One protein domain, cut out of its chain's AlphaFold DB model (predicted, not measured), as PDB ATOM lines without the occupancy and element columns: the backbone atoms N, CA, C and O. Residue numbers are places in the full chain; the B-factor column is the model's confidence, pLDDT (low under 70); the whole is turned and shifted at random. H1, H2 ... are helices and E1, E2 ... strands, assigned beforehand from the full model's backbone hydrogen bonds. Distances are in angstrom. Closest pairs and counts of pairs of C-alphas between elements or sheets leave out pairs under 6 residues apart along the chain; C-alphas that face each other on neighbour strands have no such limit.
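AT A GLANCE: This is residues 299 to 377 of the 393 residues of an uncharacterized protein of archaeon (UniProt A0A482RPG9). The long helix H3 runs through the body, with H2 folding back from its first end and short H1 near H2; the small strand hairpin E1-E2 sits at the opposite end from H1 and H2. The printed 79 residues hold, in order, E1, E2, H1, H2 and H3, mostly helix, with under half of the residues in named elements. The whole is compact, radius of gyration of the C-alphas 11.8 A, spanning 33 by 26 by 17 A.

IN THESE COORDINATES: E1, residues 308 to 310, begins at C-alpha (227.751, 83.733, -30.527). E2 is 316 to 318, H1 331 to 334, H2 338 to 345, 10.1 A long. H3, 347 to 364, 25.4 A long, ends at (219.214, 96.211, -38.754).

HOW THE PARTS SIT: E1 and E2 form an antiparallel hairpin, N 309 to O 317 at 3.0 A. H2 and H3, a helical hairpin, touch, closest C-alphas Val 343 and Ala 350, 5.4 A, at a steep tilt of 41 degrees, opposite ways; H3 touches with residues 349 to 350 alone. H1 and H3 are apart. In H2 and H3 every O i to N i+4 pair is within hydrogen-bond range; H1 is too short for one.

THE WHOLE: The printed part has no cut. The link E2 to H1, 12 residues, is long. No printed residue is under 70 in pLDDT.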
ATOM      1  N   PRO A 299     228.334  81.466 -48.810       94.50
ATOM      2  CA  PRO A 299     228.570  82.434 -47.738       94.50
ATOM      3  C   PRO A 299     229.435  81.880 -46.605       94.50
ATOM      4  O   PRO A 299     229.519  80.670 -46.411       94.50
ATOM      5  N   THR A 300     230.087  82.774 -45.869       95.00
ATOM      6  CA  THR A 300     231.007  82.420 -44.783       95.00
ATOM      7  C   THR A 300     230.260  82.349 -43.455       95.00
ATOM      8  O   THR A 300     229.272  83.056 -43.232       95.00
ATOM      9  N   GLN A 301     230.722  81.484 -42.553       96.25
ATOM     10  CA  GLN A 301     230.192  81.433 -41.197       96.25
ATOM     11  C   GLN A 301     230.767  82.588 -40.376       96.25
ATOM     12  O   GLN A 301     231.970  82.642 -40.153       96.25
ATOM     13  N   TYR A 302     229.889  83.476 -39.911       97.00
ATOM     14  CA  TYR A 302     230.246  84.619 -39.071       97.00
ATOM     15  C   TYR A 302     230.055  84.334 -37.577       97.00
ATOM     16  O   TYR A 302     230.720  84.940 -36.741       97.00
ATOM     17  N   SER A 303     229.146  83.419 -37.223       97.31
ATOM     18  CA  SER A 303     229.004  82.983 -35.833       97.31
ATOM     19  C   SER A 303     230.200  82.168 -35.362       97.31
ATOM     20  O   SER A 303     230.589  81.193 -36.013       97.31
ATOM     21  N   GLU A 304     230.692  82.535 -34.185       96.38
ATOM     22  CA  GLU A 304     231.796  81.934 -33.445       96.38
ATOM     23  C   GLU A 304     231.528  80.440 -33.148       96.38
ATOM     24  O   GLU A 304     230.415  79.932 -33.324       96.38
ATOM     25  N   ALA A 305     232.536  79.702 -32.670       93.06
ATOM     26  CA  ALA A 305     232.403  78.264 -32.397       93.06
ATOM     27  C   ALA A 305     231.381  77.932 -31.290       93.06
ATOM     28  O   ALA A 305     230.820  76.838 -31.281       93.06
ATOM     29  N   ASP A 306     231.124  78.871 -30.375       92.81
ATOM     30  CA  ASP A 306     230.092  78.758 -29.335       92.81
ATOM     31  C   ASP A 306     228.694  79.203 -29.811       92.81
ATOM     32  O   ASP A 306     227.736  79.185 -29.038       92.81
ATOM     33  N   GLY A 307     228.571  79.598 -31.082       95.25
ATOM     34  CA  GLY A 307     227.337  80.091 -31.685       95.25
ATOM     35  C   GLY A 307     227.052  81.570 -31.424       95.25
ATOM     36  O   GLY A 307     226.029  82.075 -31.891       95.25
ATOM     37  N   SER A 308     227.911  82.291 -30.699       96.06
ATOM     38  CA  SER A 308     227.751  83.733 -30.527       96.06
ATOM     39  C   SER A 308     228.148  84.516 -31.783       96.06
ATOM     40  O   SER A 308     228.900  84.029 -32.620       96.06
ATOM     41  N   TYR A 309     227.608  85.721 -31.962       96.56
ATOM     42  CA  TYR A 309     227.993  86.629 -33.050       96.56
ATOM     43  C   TYR A 309     227.643  88.076 -32.701       96.56
ATOM     44  O   TYR A 309     226.743  88.322 -31.901       96.56
ATOM     45  N   MET A 310     228.330  89.045 -33.311       95.75
ATOM     46  CA  MET A 310     227.928  90.451 -33.222       95.75
ATOM     47  C   MET A 310     226.786  90.741 -34.204       95.75
ATOM     48  O   MET A 310     226.926  90.530 -35.405       95.75
ATOM     49  N   GLY A 311     225.655  91.225 -33.710       95.31
ATOM     50  CA  GLY A 311     224.499  91.575 -34.525       95.31
ATOM     51  C   GLY A 311     224.687  92.857 -35.329       95.31
ATOM     52  O   GLY A 311     225.626  93.639 -35.126       95.31
ATOM     53  N   PHE A 312     223.739  93.093 -36.232       94.44
ATOM     54  CA  PHE A 312     223.647  94.339 -37.007       94.44
ATOM     55  C   PHE A 312     223.219  95.538 -36.143       94.44
ATOM     56  O   PHE A 312     223.411  96.688 -36.535       94.44
ATOM     57  N   ASP A 313     222.689  95.273 -34.950       93.94
ATOM     58  CA  ASP A 313     222.364  96.243 -33.901       93.94
ATOM     59  C   ASP A 313     223.563  96.580 -32.989       93.94
ATOM     60  O   ASP A 313     223.438  97.393 -32.072       93.94
ATOM     61  N   GLY A 314     224.732  95.973 -33.231       92.00
ATOM     62  CA  GLY A 314     225.927  96.152 -32.405       92.00
ATOM     63  C   GLY A 314     225.856  95.449 -31.045       92.00
ATOM     64  O   GLY A 314     226.638  95.780 -30.152       92.00
ATOM     65  N   VAL A 315     224.934  94.497 -30.879       93.75
ATOM     66  CA  VAL A 315     224.784  93.675 -29.673       93.75
ATOM     67  C   VAL A 315     225.215  92.243 -29.973       93.75
ATOM     68  O   VAL A 315     225.014  91.739 -31.071       93.75
ATOM     69  N   GLN A 316     225.831  91.563 -29.006       95.19
ATOM     70  CA  GLN A 316     226.168  90.149 -29.163       95.19
ATOM     71  C   GLN A 316     224.914  89.281 -29.003       95.19
ATOM     72  O   GLN A 316     224.223  89.353 -27.988       95.19
ATOM     73  N   HIS A 317     224.662  88.428 -29.991       96.56
ATOM     74  CA  HIS A 317     223.556  87.474 -30.036       96.56
ATOM     75  C   HIS A 317     224.084  86.040 -30.067       96.56
ATOM     76  O   HIS A 317     225.290  85.794 -30.111       96.56
ATOM     77  N   THR A 318     223.169  85.075 -30.040       96.75
ATOM     78  CA  THR A 318     223.461  83.649 -30.226       96.75
ATOM     79  C   THR A 318     222.595  83.110 -31.354       96.75
ATOM     80  O   THR A 318     221.457  83.547 -31.534       96.75
ATOM     81  N   VAL A 319     223.149  82.202 -32.151       97.12
ATOM     82  CA  VAL A 319     222.423  81.523 -33.230       97.12
ATOM     83  C   VAL A 319     221.208  80.764 -32.700       97.12
ATOM     84  O   VAL A 319     221.145  80.355 -31.539       97.12
ATOM     85  N   TRP A 320     220.236  80.540 -33.581       95.12
ATOM     86  CA  TRP A 320     219.151  79.599 -33.320       95.12
ATOM     87  C   TRP A 320     219.697  78.186 -33.091       95.12
ATOM     88  O   TRP A 320     220.816  77.848 -33.477       95.12
ATOM     89  N   GLN A 321     218.887  77.336 -32.461       92.81
ATOM     90  CA  GLN A 321     219.297  75.982 -32.105       92.81
ATOM     91  C   GLN A 321     219.762  75.187 -33.338       92.81
ATOM     92  O   GLN A 321     218.996  74.988 -34.279       92.81
ATOM     93  N   GLY A 322     221.014  74.714 -33.300       88.31
ATOM     94  CA  GLY A 322     221.637  73.941 -34.383       88.31
ATOM     95  C   GLY A 322     221.986  74.752 -35.636       88.31
ATOM     96  O   GLY A 322     222.366  74.161 -36.640       88.31
ATOM     97  N   GLY A 323     221.833  76.075 -35.581       94.19
ATOM     98  CA  GLY A 323     222.041  76.987 -36.695       94.19
ATOM     99  C   GLY A 323     223.430  77.585 -36.793       94.19
ATOM    100  O   GLY A 323     224.222  77.528 -35.854       94.19
ATOM    101  N   ARG A 324     223.682  78.248 -37.922       96.75
ATOM    102  CA  ARG A 324     224.860  79.102 -38.131       96.75
ATOM    103  C   ARG A 324     224.435  80.453 -38.678       96.75
ATOM    104  O   ARG A 324     223.668  80.517 -39.632       96.75
ATOM    105  N   PHE A 325     224.999  81.528 -38.134       97.69
ATOM    106  CA  PHE A 325     224.827  82.848 -38.727       97.69
ATOM    107  C   PHE A 325     225.844  83.020 -39.858       97.69
ATOM    108  O   PHE A 325     227.056  83.046 -39.621       97.69
ATOM    109  N   LEU A 326     225.346  83.089 -41.091       97.25
ATOM    110  CA  LEU A 326     226.136  83.196 -42.314       97.25
ATOM    111  C   LEU A 326     226.085  84.629 -42.856       97.25
ATOM    112  O   LEU A 326     225.033  85.269 -42.825       97.25
ATOM    113  N   SER A 327     227.201  85.119 -43.397       95.31
ATOM    114  CA  SER A 327     227.305  86.461 -43.987       95.31
ATOM    115  C   SER A 327     228.114  86.452 -45.294       95.31
ATOM    116  O   SER A 327     228.195  85.430 -45.976       95.31
ATOM    117  N   ASP A 328     228.649  87.609 -45.686       93.00
ATOM    118  CA  ASP A 328     229.499  87.822 -46.864       93.00
ATOM    119  C   ASP A 328     228.799  87.438 -48.176       93.00
ATOM    120  O   ASP A 328     229.344  86.784 -49.066       93.00
ATOM    121  N   MET A 329     227.539  87.856 -48.295       92.19
ATOM    122  CA  MET A 329     226.649  87.454 -49.383       92.19
ATOM    123  C   MET A 329     226.518  88.551 -50.435       92.19
ATOM    124  O   MET A 329     225.835  89.549 -50.214       92.19
ATOM    125  N   SER A 330     227.041  88.345 -51.645       92.25
ATOM    126  CA  SER A 330     226.658  89.207 -52.772       92.25
ATOM    127  C   SER A 330     225.240  88.877 -53.246       92.25
ATOM    128  O   SER A 330     225.051  88.200 -54.255       92.25
ATOM    129  N   ILE A 331     224.205  89.326 -52.527       92.12
ATOM    130  CA  ILE A 331     222.807  88.958 -52.825       92.12
ATOM    131  C   ILE A 331     222.428  89.366 -54.246       92.12
ATOM    132  O   ILE A 331     221.633  88.675 -54.883       92.12
ATOM    133  N   TRP A 332     223.012  90.445 -54.779       91.06
ATOM    134  CA  TRP A 332     222.812  90.822 -56.174       91.06
ATOM    135  C   TRP A 332     223.247  89.723 -57.146       91.06
ATOM    136  O   TRP A 332     222.537  89.528 -58.120       91.06
ATOM    137  N   ASP A 333     224.319  88.978 -56.890       92.00
ATOM    138  CA  ASP A 333     224.794  87.893 -57.759       92.00
ATOM    139  C   ASP A 333     224.148  86.549 -57.410       92.00
ATOM    140  O   ASP A 333     223.533  85.894 -58.259       92.00
ATOM    141  N   ILE A 334     224.253  86.151 -56.139       92.56
ATOM    142  CA  ILE A 334     224.070  84.758 -55.714       92.56
ATOM    143  C   ILE A 334     222.634  84.258 -55.899       92.56
ATOM    144  O   ILE A 334     222.437  83.071 -56.150       92.56
ATOM    145  N   HIS A 335     221.624  85.138 -55.878       91.69
ATOM    146  CA  HIS A 335     220.227  84.716 -56.048       91.69
ATOM    147  C   HIS A 335     219.922  84.141 -57.440       91.69
ATOM    148  O   HIS A 335     218.918  83.453 -57.604       91.69
ATOM    149  N   ARG A 336     220.748  84.441 -58.455       93.62
ATOM    150  CA  ARG A 336     220.530  83.975 -59.837       93.62
ATOM    151  C   ARG A 336     220.835  82.491 -59.996       93.62
ATOM    152  O   ARG A 336     220.162  81.822 -60.774       93.62
ATOM    153  N   THR A 337     221.866  81.998 -59.309       93.62
ATOM    154  CA  THR A 337     222.427  80.658 -59.547       93.62
ATOM    155  C   THR A 337     222.883  79.964 -58.269       93.62
ATOM    156  O   THR A 337     222.489  78.825 -58.038       93.62
ATOM    157  N   GLN A 338     223.659  80.628 -57.409       94.56
ATOM    158  CA  GLN A 338     224.236  79.995 -56.221       94.56
ATOM    159  C   GLN A 338     223.194  79.681 -55.140       94.56
ATOM    160  O   GLN A 338     223.221  78.591 -54.585       94.56
ATOM    161  N   THR A 339     222.239  80.568 -54.846       93.88
ATOM    162  CA  THR A 339     221.186  80.252 -53.866       93.88
ATOM    163  C   THR A 339     220.307  79.083 -54.332       93.88
ATOM    164  O   THR A 339     220.152  78.146 -53.553       93.88
ATOM    165  N   PRO A 340     219.780  79.051 -55.579       96.00
ATOM    166  CA  PRO A 340     219.097  77.860 -56.094       96.00
ATOM    167  C   PRO A 340     219.960  76.593 -56.057       96.00
ATOM    168  O   PRO A 340     219.452  75.522 -55.736       96.00
ATOM    169  N   TRP A 341     221.259  76.710 -56.347       96.31
ATOM    170  CA  TRP A 341     222.204  75.599 -56.243       96.31
ATOM    171  C   TRP A 341     222.288  75.051 -54.817       96.31
ATOM    172  O   TRP A 341     222.093  73.853 -54.623       96.31
ATOM    173  N   LEU A 342     222.486  75.919 -53.817       96.31
ATOM    174  CA  LEU A 342     222.536  75.524 -52.408       96.31
ATOM    175  C   LEU A 342     221.229  74.869 -51.953       96.31
ATOM    176  O   LEU A 342     221.276  73.909 -51.203       96.31
ATOM    177  N   VAL A 343     220.064  75.307 -52.437       96.88
ATOM    178  CA  VAL A 343     218.785  74.646 -52.104       96.88
ATOM    179  C   VAL A 343     218.778  73.167 -52.520       96.88
ATOM    180  O   VAL A 343     218.182  72.346 -51.829       96.88
ATOM    181  N   VAL A 344     219.443  72.819 -53.625       96.44
ATOM    182  CA  VAL A 344     219.493  71.443 -54.140       96.44
ATOM    183  C   VAL A 344     220.629  70.639 -53.509       96.44
ATOM    184  O   VAL A 344     220.431  69.481 -53.157       96.44
ATOM    185  N   THR A 345     221.815  71.230 -53.372       96.88
ATOM    186  CA  THR A 345     223.035  70.496 -52.991       96.88
ATOM    187  C   THR A 345     223.393  70.635 -51.516       96.88
ATOM    188  O   THR A 345     224.022  69.748 -50.941       96.88
ATOM    189  N   ALA A 346     222.973  71.721 -50.869       96.19
ATOM    190  CA  ALA A 346     223.242  72.009 -49.466       96.19
ATOM    191  C   ALA A 346     222.054  72.691 -48.763       96.19
ATOM    192  O   ALA A 346     222.162  73.845 -48.333       96.19
ATOM    193  N   PRO A 347     220.899  72.002 -48.648       95.75
ATOM    194  CA  PRO A 347     219.679  72.587 -48.093       95.75
ATOM    195  C   PRO A 347     219.844  73.062 -46.642       95.75
ATOM    196  O   PRO A 347     219.177  74.009 -46.231       95.75
ATOM    197  N   ASP A 348     220.761  72.454 -45.887       95.06
ATOM    198  CA  ASP A 348     221.175  72.889 -44.553       95.06
ATOM    199  C   ASP A 348     221.805  74.292 -44.577       95.06
ATOM    200  O   ASP A 348     221.389  75.180 -43.833       95.06
ATOM    201  N   VAL A 349     222.734  74.536 -45.505       95.69
ATOM    202  CA  VAL A 349     223.337  75.860 -45.713       95.69
ATOM    203  C   VAL A 349     222.283  76.851 -46.206       95.69
ATOM    204  O   VAL A 349     222.215  77.970 -45.709       95.69
ATOM    205  N   ALA A 350     221.415  76.458 -47.143       96.38
ATOM    206  CA  ALA A 350     220.359  77.336 -47.655       96.38
ATOM    207  C   ALA A 350     219.359  77.776 -46.563       96.38
ATOM    208  O   ALA A 350     218.891  78.922 -46.572       96.38
ATOM    209  N   ALA A 351     219.051  76.892 -45.607       96.50
ATOM    210  CA  ALA A 351     218.231  77.217 -44.444       96.50
ATOM    211  C   ALA A 351     218.927  78.243 -43.536       96.50
ATOM    212  O   ALA A 351     218.312  79.252 -43.179       96.50
ATOM    213  N   ASP A 352     220.215  78.041 -43.242       97.81
ATOM    214  CA  ASP A 352     221.011  78.981 -42.447       97.81
ATOM    215  C   ASP A 352     221.133  80.354 -43.126       97.81
ATOM    216  O   ASP A 352     220.989  81.387 -42.470       97.81
ATOM    217  N   VAL A 353     221.313  80.394 -44.453       97.06
ATOM    218  CA  VAL A 353     221.295  81.641 -45.240       97.06
ATOM    219  C   VAL A 353     219.972  82.374 -45.062       97.06
ATOM    220  O   VAL A 353     219.955  83.568 -44.769       97.06
ATOM    221  N   THR A 354     218.858  81.664 -45.228       95.25
ATOM    222  CA  THR A 354     217.522  82.262 -45.136       95.25
ATOM    223  C   THR A 354     217.282  82.848 -43.747       95.25
ATOM    224  O   THR A 354     216.844  83.991 -43.631       95.25
ATOM    225  N   HIS A 355     217.617  82.102 -42.694       96.88
ATOM    226  CA  HIS A 355     217.454  82.570 -41.322       96.88
ATOM    227  C   HIS A 355     218.383  83.754 -41.014       96.88
ATOM    228  O   HIS A 355     217.935  84.754 -40.459       96.88
ATOM    229  N   SER A 356     219.638  83.708 -41.469       97.81
ATOM    230  CA  SER A 356     220.578  84.826 -41.316       97.81
ATOM    231  C   SER A 356     220.021  86.113 -41.928       97.81
ATOM    232  O   SER A 356     220.017  87.148 -41.271       97.81
ATOM    233  N   LEU A 357     219.455  86.057 -43.139       96.06
ATOM    234  CA  LEU A 357     218.842  87.221 -43.793       96.06
ATOM    235  C   LEU A 357     217.631  87.784 -43.029       96.06
ATOM    236  O   LEU A 357     217.435  89.004 -43.007       96.06
ATOM    237  N   LEU A 358     216.821  86.920 -42.408       95.81
ATOM    238  CA  LEU A 358     215.700  87.341 -41.561       95.81
ATOM    239  C   LEU A 358     216.206  88.061 -40.310       95.81
ATOM    240  O   LEU A 358     215.801  89.190 -40.056       95.81
ATOM    241  N   VAL A 359     217.163  87.462 -39.604       96.31
ATOM    242  CA  VAL A 359     217.771  88.035 -38.396       96.31
ATOM    243  C   VAL A 359     218.467  89.364 -38.693       96.31
ATOM    244  O   VAL A 359     218.291  90.327 -37.953       96.31
ATOM    245  N   MET A 360     219.190  89.464 -39.812       96.00
ATOM    246  CA  MET A 360     219.765  90.733 -40.275       96.00
ATOM    247  C   MET A 360     218.675  91.796 -40.453       96.00
ATOM    248  O   MET A 360     218.854  92.935 -40.036       96.00
ATOM    249  N   THR A 361     217.531  91.425 -41.037       94.81
ATOM    250  CA  THR A 361     216.396  92.339 -41.239       94.81
ATOM    251  C   THR A 361     215.775  92.785 -39.918       94.81
ATOM    252  O   THR A 361     215.441  93.958 -39.775       94.81
ATOM    253  N   GLU A 362     215.634  91.877 -38.956       95.75
ATOM    254  CA  GLU A 362     215.088  92.171 -37.627       95.75
ATOM    255  C   GLU A 362     216.009  93.092 -36.821       95.75
ATOM    256  O   GLU A 362     215.538  94.056 -36.219       95.75
ATOM    257  N   GLN A 363     217.318  92.830 -36.844       95.62
ATOM    258  CA  GLN A 363     218.315  93.593 -36.088       95.62
ATOM    259  C   GLN A 363     218.619  94.954 -36.721       95.62
ATOM    260  O   GLN A 363     218.726  95.956 -36.019       95.62
ATOM    261  N   GLY A 364     218.780  95.006 -38.045       91.38
ATOM    262  CA  GLY A 364     219.214  96.211 -38.754       91.38
ATOM    263  C   GLY A 364     218.101  96.968 -39.490       91.38
ATOM    264  O   GLY A 364     218.346  98.032 -40.057       91.38
ATOM    265  N   GLY A 365     216.867  96.458 -39.466       91.75
ATOM    266  CA  GLY A 365     215.661  97.152 -39.931       91.75
ATOM    267  C   GLY A 365     215.348  97.020 -41.424       91.75
ATOM    268  O   GLY A 365     214.295  97.481 -41.868       91.75
ATOM    269  N   HIS A 366     216.220  96.394 -42.219       90.12
ATOM    270  CA  HIS A 366     215.937  96.089 -43.621       90.12
ATOM    271  C   HIS A 366     216.717  94.877 -44.134       90.12
ATOM    272  O   HIS A 366     217.777  94.514 -43.623       90.12
ATOM    273  N   LEU A 367     216.209  94.275 -45.211       90.88
ATOM    274  CA  LEU A 367     216.910  93.191 -45.887       90.88
ATOM    275  C   LEU A 367     218.219  93.724 -46.501       90.88
ATOM    276  O   LEU A 367     218.182  94.744 -47.208       90.88
ATOM    277  N   PRO A 368     219.372  93.077 -46.261       90.56
ATOM    278  CA  PRO A 368     220.638  93.527 -46.821       90.56
ATOM    279  C   PRO A 368     220.669  93.363 -48.347       90.56
ATOM    280  O   PRO A 368     220.048  92.461 -48.913       90.56
ATOM    281  N   ARG A 369     221.438  94.221 -49.027       89.19
ATOM    282  CA  ARG A 369     221.825  94.016 -50.440       89.19
ATOM    283  C   ARG A 369     223.140  93.265 -50.577       89.19
ATOM    284  O   ARG A 369     223.301  92.448 -51.475       89.19
ATOM    285  N   TRP A 370     224.074  93.573 -49.690       91.94
ATOM    286  CA  TRP A 370     225.345  92.882 -49.563       91.94
ATOM    287  C   TRP A 370     225.795  93.029 -48.108       91.94
ATOM    288  O   TRP A 370     226.316  94.091 -47.751       91.94
ATOM    289  N   PRO A 371     225.516  92.045 -47.235       93.94
ATOM    290  CA  PRO A 371     226.091  92.018 -45.906       93.94
ATOM    291  C   PRO A 371     227.548  91.549 -45.990       93.94
ATOM    292  O   PRO A 371     227.872  90.651 -46.769       93.94
ATOM    293  N   LEU A 372     228.414  92.176 -45.200       94.00
ATOM    294  CA  LEU A 372     229.779  91.721 -44.939       94.00
ATOM    295  C   LEU A 372     229.929  91.668 -43.421       94.00
ATOM    296  O   LEU A 372     229.700  92.688 -42.769       94.00
ATOM    297  N   ALA A 373     230.271  90.515 -42.851       94.19
ATOM    298  CA  ALA A 373     230.242  90.315 -41.403       94.19
ATOM    299  C   ALA A 373     228.901  90.791 -40.793       94.19
ATOM    300  O   ALA A 373     227.840  90.294 -41.178       94.19
ATOM    301  N   ASN A 374     228.927  91.778 -39.896       93.38
ATOM    302  CA  ASN A 374     227.749  92.367 -39.257       93.38
ATOM    303  C   ASN A 374     227.375  93.763 -39.793       93.38
ATOM    304  O   ASN A 374     226.750  94.550 -39.083       93.38
ATOM    305  N   ILE A 375     227.789  94.109 -41.017       93.38
ATOM    306  CA  ILE A 375     227.521  95.427 -41.606       93.38
ATOM    307  C   ILE A 375     226.737  95.351 -42.918       93.38
ATOM    308  O   ILE A 375     226.886  94.428 -43.722       93.38
ATOM    309  N   TYR A 376     225.945  96.392 -43.180       91.69
ATOM    310  CA  TYR A 376     225.351  96.639 -44.492       91.69
ATOM    311  C   TYR A 376     226.366  97.336 -45.404       91.69
ATOM    312  O   TYR A 376     226.475  98.560 -45.405       91.69
ATOM    313  N   ALA A 377     227.107  96.573 -46.212       89.19
ATOM    314  CA  ALA A 377     227.986  97.165 -47.223       89.19
ATOM    315  C   ALA A 377     227.189  97.755 -48.398       89.19
ATOM    316  O   ALA A 377     227.624  98.694 -49.071       89.19
TER     317      ALA A 377